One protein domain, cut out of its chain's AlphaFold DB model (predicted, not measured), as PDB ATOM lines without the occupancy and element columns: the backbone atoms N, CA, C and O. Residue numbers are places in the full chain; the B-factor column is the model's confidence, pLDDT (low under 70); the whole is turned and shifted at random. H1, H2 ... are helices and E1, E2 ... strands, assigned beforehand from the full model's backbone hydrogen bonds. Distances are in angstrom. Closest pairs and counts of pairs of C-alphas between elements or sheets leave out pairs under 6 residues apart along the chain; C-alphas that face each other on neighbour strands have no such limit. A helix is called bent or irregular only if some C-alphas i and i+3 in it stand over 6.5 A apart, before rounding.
ATOM      1  N   VAL A  35      17.418  23.925  35.806       98.69
ATOM      2  CA  VAL A  35      18.746  23.768  35.216       98.69
ATOM      3  C   VAL A  35      19.003  22.276  35.041       98.69
ATOM      4  O   VAL A  35      19.043  21.535  36.027       98.69
ATOM      5  N   GLY A  36      19.177  21.839  33.799       98.62
ATOM      6  CA  GLY A  36      19.543  20.475  33.438       98.62
ATOM      7  C   GLY A  36      21.020  20.373  33.088       98.62
ATOM      8  O   GLY A  36      21.531  21.166  32.301       98.62
ATOM      9  N   ALA A  37      21.694  19.389  33.670       98.56
ATOM     10  CA  ALA A  37      23.051  18.997  33.328       98.56
ATOM     11  C   ALA A  37      23.021  17.615  32.677       98.56
ATOM     12  O   ALA A  37      22.602  16.650  33.319       98.56
ATOM     13  N   TYR A  38      23.501  17.522  31.441       98.50
ATOM     14  CA  TYR A  38      23.518  16.299  30.645       98.50
ATOM     15  C   TYR A  38      24.959  15.941  30.300       98.50
ATOM     16  O   TYR A  38      25.702  16.747  29.742       98.50
ATOM     17  N   LEU A  39      25.365  14.733  30.668       98.44
ATOM     18  CA  LEU A  39      26.657  14.158  30.332       98.44
ATOM     19  C   LEU A  39      26.487  13.295  29.090       98.44
ATOM     20  O   LEU A  39      25.739  12.312  29.103       98.44
ATOM     21  N   PHE A  40      27.188  13.666  28.029       98.38
ATOM     22  CA  PHE A  40      27.033  13.068  26.709       98.38
ATOM     23  C   PHE A  40      28.380  12.956  25.989       98.38
ATOM     24  O   PHE A  40      29.420  13.374  26.497       98.38
ATOM     25  N   GLY A  41      28.377  12.379  24.795       98.31
ATOM     26  CA  GLY A  41      29.485  12.530  23.864       98.31
ATOM     27  C   GLY A  41      29.169  11.933  22.505       98.31
ATOM     28  O   GLY A  41      28.207  11.181  22.341       98.31
ATOM     29  N   PHE A  42      30.007  12.244  21.522       98.00
ATOM     30  CA  PHE A  42      29.806  11.755  20.165       98.00
ATOM     31  C   PHE A  42      30.274  10.302  20.018       98.00
ATOM     32  O   PHE A  42      31.359   9.948  20.501       98.00
ATOM     33  N   PRO A  43      29.515   9.456  19.304       98.38
ATOM     34  CA  PRO A  43      29.860   8.057  19.094       98.38
ATOM     35  C   PRO A  43      31.192   7.889  18.351       98.38
ATOM     36  O   PRO A  43      31.522   8.605  17.393       98.38
ATOM     37  N   ALA A  44      31.952   6.870  18.750       98.31
ATOM     38  CA  ALA A  44      33.032   6.319  17.944       98.31
ATOM     39  C   ALA A  44      32.476   5.739  16.620       98.31
ATOM     40  O   ALA A  44      31.286   5.417  16.532       98.31
ATOM     41  N   PRO A  45      33.299   5.563  15.565       96.94
ATOM     42  CA  PRO A  45      32.819   5.055  14.274       96.94
ATOM     43  C   PRO A  45      32.079   3.708  14.352       96.94
ATOM     44  O   PRO A  45      31.116   3.491  13.628       96.94
ATOM     45  N   ASN A  46      32.474   2.818  15.266       96.69
ATOM     46  CA  ASN A  46      31.837   1.513  15.480       96.69
ATOM     47  C   ASN A  46      30.642   1.546  16.457       96.69
ATOM     48  O   ASN A  46      30.025   0.509  16.703       96.69
ATOM     49  N   ALA A  47      30.318   2.712  17.021       97.69
ATOM     50  CA  ALA A  47      29.283   2.893  18.034       97.69
ATOM     51  C   ALA A  47      28.099   3.759  17.561       97.69
ATOM     52  O   ALA A  47      27.222   4.064  18.360       97.69
ATOM     53  N   GLN A  48      28.028   4.113  16.271       97.62
ATOM     54  CA  GLN A  48      26.979   4.989  15.718       97.62
ATOM     55  C   GLN A  48      25.551   4.499  16.003       97.62
ATOM     56  O   GLN A  48      24.664   5.300  16.248       97.62
ATOM     57  N   ARG A  49      25.331   3.178  16.060       97.31
ATOM     58  CA  ARG A  49      24.022   2.578  16.386       97.31
ATOM     59  C   ARG A  49      23.496   2.887  17.797       97.31
ATOM     60  O   ARG A  49      22.371   2.514  18.102       97.31
ATOM     61  N   TYR A  50      24.340   3.431  18.675       96.88
ATOM     62  CA  TYR A  50      23.979   3.804  20.045       96.88
ATOM     63  C   TYR A  50      23.656   5.293  20.185       96.88
ATOM     64  O   TYR A  50      23.310   5.713  21.288       96.88
ATOM     65  N   ALA A  51      23.821   6.069  19.113       97.50
ATOM     66  CA  ALA A  51      23.492   7.479  19.106       97.50
ATOM     67  C   ALA A  51      21.974   7.689  19.121       97.50
ATOM     68  O   ALA A  51      21.231   6.894  18.541       97.50
ATOM     69  N   ASP A  52      21.537   8.747  19.790       96.38
ATOM     70  CA  ASP A  52      20.169   9.248  19.742       96.38
ATOM     71  C   ASP A  52      19.921  10.116  18.493       96.38
ATOM     72  O   ASP A  52      20.770  10.225  17.602       96.38
ATOM     73  N   ASP A  53      18.743  10.739  18.424       95.75
ATOM     74  CA  ASP A  53      18.328  11.590  17.302       95.75
ATOM     75  C   ASP A  53      19.197  12.852  17.141       95.75
ATOM     76  O   ASP A  53      19.213  13.453  16.066       95.75
ATOM     77  N   MET A  54      19.948  13.237  18.180       93.75
ATOM     78  CA  MET A  54      20.918  14.336  18.140       93.75
ATOM     79  C   MET A  54      22.305  13.866  17.674       93.75
ATOM     80  O   MET A  54      23.210  14.678  17.484       93.75
ATOM     81  N   GLY A  55      22.488  12.562  17.444       97.06
ATOM     82  CA  GLY A  55      23.780  11.978  17.097       97.06
ATOM     83  C   GLY A  55      24.693  11.777  18.310       97.06
ATOM     84  O   GLY A  55      25.908  11.633  18.144       97.06
ATOM     85  N   GLU A  56      24.132  11.749  19.518       97.81
ATOM     86  CA  GLU A  56      24.866  11.725  20.779       97.81
ATOM     87  C   GLU A  56      24.622  10.431  21.553       97.81
ATOM     88  O   GLU A  56      23.608   9.756  21.412       97.81
ATOM     89  N   ILE A  57      25.570  10.056  22.408       98.38
ATOM     90  CA  ILE A  57      25.363   8.998  23.395       98.38
ATOM     91  C   ILE A  57      25.185   9.665  24.749       98.38
ATOM     92  O   ILE A  57      26.135  10.225  25.290       98.38
ATOM     93  N   LEU A  84      31.621   5.352  28.250       97.25
ATOM     94  CA  LEU A  84      32.808   6.092  27.792       97.25
ATOM     95  C   LEU A  84      33.540   5.363  26.662       97.25
ATOM     96  O   LEU A  84      34.093   6.000  25.773       97.25
ATOM     97  N   SER A  85      33.530   4.025  26.674       96.81
ATOM     98  CA  SER A  85      34.144   3.208  25.621       96.81
ATOM     99  C   SER A  85      33.467   3.348  24.251       96.81
ATOM    100  O   SER A  85      34.087   3.028  23.239       96.81
ATOM    101  N   LEU A  86      32.225   3.839  24.221       97.69
ATOM    102  CA  LEU A  86      31.446   4.070  23.007       97.69
ATOM    103  C   LEU A  86      31.708   5.451  22.400       97.69
ATOM    104  O   LEU A  86      31.349   5.681  21.247       97.69
ATOM    105  N   LEU A  87      32.319   6.366  23.156       98.19
ATOM    106  CA  LEU A  87      32.567   7.732  22.711       98.19
ATOM    107  C   LEU A  87      33.866   7.822  21.919       98.19
ATOM    108  O   LEU A  87      34.864   7.155  22.218       98.19
ATOM    109  N   ARG A  88      33.894   8.726  20.943       97.75
ATOM    110  CA  ARG A  88      35.125   9.106  20.252       97.75
ATOM    111  C   ARG A  88      36.132   9.625  21.277       97.75
ATOM    112  O   ARG A  88      35.833  10.541  22.032       97.75
ATOM    113  N   ASN A  89      37.320   9.022  21.317       95.94
ATOM    114  CA  ASN A  89      38.395   9.366  22.257       95.94
ATOM    115  C   ASN A  89      38.001   9.330  23.747       95.94
ATOM    116  O   ASN A  89      38.730   9.880  24.567       95.94
ATOM    117  N   ARG A  90      36.882   8.680  24.112       96.19
ATOM    118  CA  ARG A  90      36.312   8.736  25.473       96.19
ATOM    119  C   ARG A  90      36.023  10.172  25.952       96.19
ATOM    120  O   ARG A  90      36.053  10.425  27.153       96.19
ATOM    121  N   ASP A  91      35.781  11.093  25.020       96.75
ATOM    122  CA  ASP A  91      35.568  12.520  25.284       96.75
ATOM    123  C   ASP A  91      34.166  12.750  25.866       96.75
ATOM    124  O   ASP A  91      33.165  12.675  25.153       96.75
ATOM    125  N   LEU A  92      34.108  12.971  27.182       97.69
ATOM    126  CA  LEU A  92      32.882  13.262  27.920       97.69
ATOM    127  C   LEU A  92      32.591  14.765  27.869       97.69
ATOM    128  O   LEU A  92      33.377  15.578  28.356       97.69
ATOM    129  N   LYS A  93      31.430  15.122  27.330       98.25
ATOM    130  CA  LYS A  93      30.905  16.486  27.287       98.25
ATOM    131  C   LYS A  93      29.846  16.702  28.362       98.25
ATOM    132  O   LYS A  93      29.209  15.761  28.838       98.25
ATOM    133  N   LEU A  94      29.676  17.964  28.728       98.56
ATOM    134  CA  LEU A  94      28.652  18.478  29.617       98.56
ATOM    135  C   LEU A  94      27.846  19.541  28.870       98.56
ATOM    136  O   LEU A  94      28.391  20.574  28.487       98.56
ATOM    137  N   LEU A  95      26.545  19.299  28.745       98.62
ATOM    138  CA  LEU A  95      25.560  20.288  28.332       98.62
ATOM    139  C   LEU A  95      24.846  20.829  29.574       98.62
ATOM    140  O   LEU A  95      24.282  20.050  30.347       98.62
ATOM    141  N   ILE A  96      24.840  22.150  29.753       98.62
ATOM    142  CA  ILE A  96      23.918  22.841  30.660       98.62
ATOM    143  C   ILE A  96      22.842  23.518  29.828       98.62
ATOM    144  O   ILE A  96      23.136  24.409  29.028       98.62
ATOM    145  N   ASN A  97      21.600  23.108  30.064       98.38
ATOM    146  CA  ASN A  97      20.413  23.673  29.442       98.38
ATOM    147  C   ASN A  97      19.454  24.187  30.524       98.38
ATOM    148  O   ASN A  97      19.416  23.650  31.634       98.38
ATOM    149  N   VAL A 121      36.284  22.493  31.956       96.50
ATOM    150  CA  VAL A 121      36.023  23.914  31.692       96.50
ATOM    151  C   VAL A 121      34.959  24.447  32.652       96.50
ATOM    152  O   VAL A 121      35.186  25.491  33.275       96.50
ATOM    153  N   ALA A 122      33.857  23.713  32.834       95.38
ATOM    154  CA  ALA A 122      32.799  24.068  33.782       95.38
ATOM    155  C   ALA A 122      33.320  24.133  35.226       95.38
ATOM    156  O   ALA A 122      33.040  25.091  35.946       95.38
ATOM    157  N   ALA A 123      34.129  23.161  35.646       94.44
ATOM    158  CA  ALA A 123      34.703  23.109  36.987       94.44
ATOM    159  C   ALA A 123      35.681  24.266  37.250       94.44
ATOM    160  O   ALA A 123      35.702  24.820  38.348       94.44
ATOM    161  N   LYS A 124      36.479  24.654  36.246       95.56
ATOM    162  CA  LYS A 124      37.488  25.713  36.383       95.56
ATOM    163  C   LYS A 124      36.897  27.120  36.337       95.56
ATOM    164  O   LYS A 124      37.355  27.990  37.073       95.56
ATOM    165  N   LYS A 125      35.947  27.374  35.433       94.50
ATOM    166  CA  LYS A 125      35.421  28.727  35.166       94.50
ATOM    167  C   LYS A 125      34.049  28.979  35.795       94.50
ATOM    168  O   LYS A 125      33.662  30.133  35.959       94.50
ATOM    169  N   GLY A 126      33.330  27.921  36.159       95.44
ATOM    170  CA  GLY A 126      31.887  27.979  36.345       95.44
ATOM    171  C   GLY A 126      31.158  28.099  35.008       95.44
ATOM    172  O   GLY A 126      31.756  28.362  33.962       95.44
ATOM    173  N   VAL A 127      29.847  27.913  35.061       98.38
ATOM    174  CA  VAL A 127      28.952  28.060  33.916       98.38
ATOM    175  C   VAL A 127      28.083  29.287  34.129       98.38
ATOM    176  O   VAL A 127      27.528  29.480  35.209       98.38
ATOM    177  N   ARG A 128      27.949  30.107  33.089       98.31
ATOM    178  CA  ARG A 128      26.990  31.206  33.043       98.31
ATOM    179  C   ARG A 128      25.970  30.921  31.953       98.31
ATOM    180  O   ARG A 128      26.362  30.596  30.839       98.31
ATOM    181  N   ILE A 129      24.697  31.078  32.296       98.62
ATOM    182  CA  ILE A 129      23.565  30.975  31.385       98.62
ATOM    183  C   ILE A 129      22.798  32.293  31.433       98.62
ATOM    184  O   ILE A 129      22.333  32.707  32.494       98.62
ATOM    185  N   ASP A 130      22.685  32.958  30.291       98.31
ATOM    186  CA  ASP A 130      21.878  34.161  30.133       98.31
ATOM    187  C   ASP A 130      20.558  33.789  29.452       98.31
ATOM    188  O   ASP A 130      20.553  33.118  28.420       98.31
ATOM    189  N   CYS A 131      19.446  34.214  30.047       98.12
ATOM    190  CA  CYS A 131      18.095  33.915  29.597       98.12
ATOM    191  C   CYS A 131      17.277  35.188  29.343       98.12
ATOM    192  O   CYS A 131      17.353  36.167  30.091       98.12
ATOM    193  N   SER A 132      16.416  35.133  28.339       97.62
ATOM    194  CA  SER A 132      15.320  36.058  28.041       97.62
ATOM    195  C   SER A 132      13.993  35.291  28.041       97.62
ATOM    196  O   SER A 132      13.960  34.064  28.162       97.62
ATOM    197  N   LEU A 133      12.870  35.996  27.938       96.81
ATOM    198  CA  LEU A 133      11.616  35.376  27.525       96.81
ATOM    199  C   LEU A 133      11.688  35.060  26.031       96.81
ATOM    200  O   LEU A 133      12.162  35.878  25.252       96.81
ATOM    201  N   ILE A 134      11.093  33.944  25.613       95.06
ATOM    202  CA  ILE A 134      10.954  33.605  24.182       95.06
ATOM    203  C   ILE A 134      10.259  34.736  23.398       95.06
ATOM    204  O   ILE A 134      10.576  35.012  22.248       95.06
ATOM    205  N   GLU A 135       9.313  35.423  24.036       90.81
ATOM    206  CA  GLU A 135       8.574  36.560  23.476       90.81
ATOM    207  C   GLU A 135       9.394  37.867  23.387       90.81
ATOM    208  O   GLU A 135       8.912  38.847  22.818       90.81
ATOM    209  N   GLU A 136      10.613  37.916  23.935       88.25
ATOM    210  CA  GLU A 136      11.556  39.028  23.728       88.25
ATOM    211  C   GLU A 136      12.378  38.877  22.445       88.25
ATOM    212  O   GLU A 136      12.799  39.885  21.885       88.25
TER     213      GLU A 136
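AT A GLANCE: This is residues 35 to 57, 84 to 97 and 121 to 136 of the 142 residues of an uncharacterized protein of Acidobacteria bacterium (UniProt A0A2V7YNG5). A narrow two-stranded antiparallel ribbon, E1 beside E2, makes the middle of a loose model; the short helix H1 and winding loops lie beyond one end of the ribbon, where E1 ends and E2 begins. A third strand, E3, lies off the E2 side with a gap between them, the short helix H2 precedes it, and residues 130 to 136 stick out free. The printed part has 53 residues in three stretches, with two named helices and three named strands in the order E1, H1, E2, H2, E3. The class is mixed, helices and strands; the whole is loose, with a radius of gyration of the C-alphas of 14.3 A, and flat, spanning 43 by 30 by 13 A.

HOW THE PARTS SIT: Start at the sheet, where E1, residues 35 to 41, and E2, residues 93 to 97, are antiparallel neighbours with 153 degrees between their directions. Look at C-alphas 37 and 96, which face each other at 4.8 A. Across the pair, N 36 and O 97 are 2.8 A apart and N 95 and O 38 are 2.9 A apart, both within hydrogen-bond range. From E1 a tight link leads to H1, residues 45 to 50. H1 is irregular, with C-alphas 46 and 49 at 7.9 A. Now turn to E3, residues 127 to 133, which pairs with no named strand. Its closest C-alpha to E2 is that of Val 127, 7.9 A from that of Ile 96, the one pair within 8 A; the two centres are 13.5 A apart. E1 and E3 are apart. H2, residues 121 to 125, and E3 meet only through their link, a tight one. H2 is apart from both E1 and H1, and H1 is apart from E3. In H2 every O i to N i+4 pair is within hydrogen-bond range; in H1 0 of 2 are, beside 1 of 3 O i to N i+3 pairs.

IN THESE COORDINATES: Find C-alpha 35 at (18.746, 23.768, 35.216); from there E1, residues 35 to 41, runs 19.2 A to C-alpha 41. H1, residues 45 to 50, follows with 10.6 A. Find C-alpha 93 at (30.905, 16.486, 27.287), where E2, residues 93 to 97, begins its 12.9 A. H2, residues 121 to 125, measures 6.0 A. E3, residues 127 to 133, runs 19.9 A and ends at C-alpha 133, (11.616, 35.376, 27.525).

THE WHOLE: The two C-alphas farthest apart are those of Asn 46 and Glu 136, 43.4 A. Look for two cuts: residues 58 to 83 are not printed, with 9.1 A from C-alpha 57 to C-alpha 84, and residues 98 to 120 are not printed, with 15.8 A from C-alpha 97 to C-alpha 121. The links H1 to E2 and E2 to H2 run across these cuts; of the links that are printed whole, none is long. The mean pLDDT of the printed part is 97.0, and no printed residue is under 70.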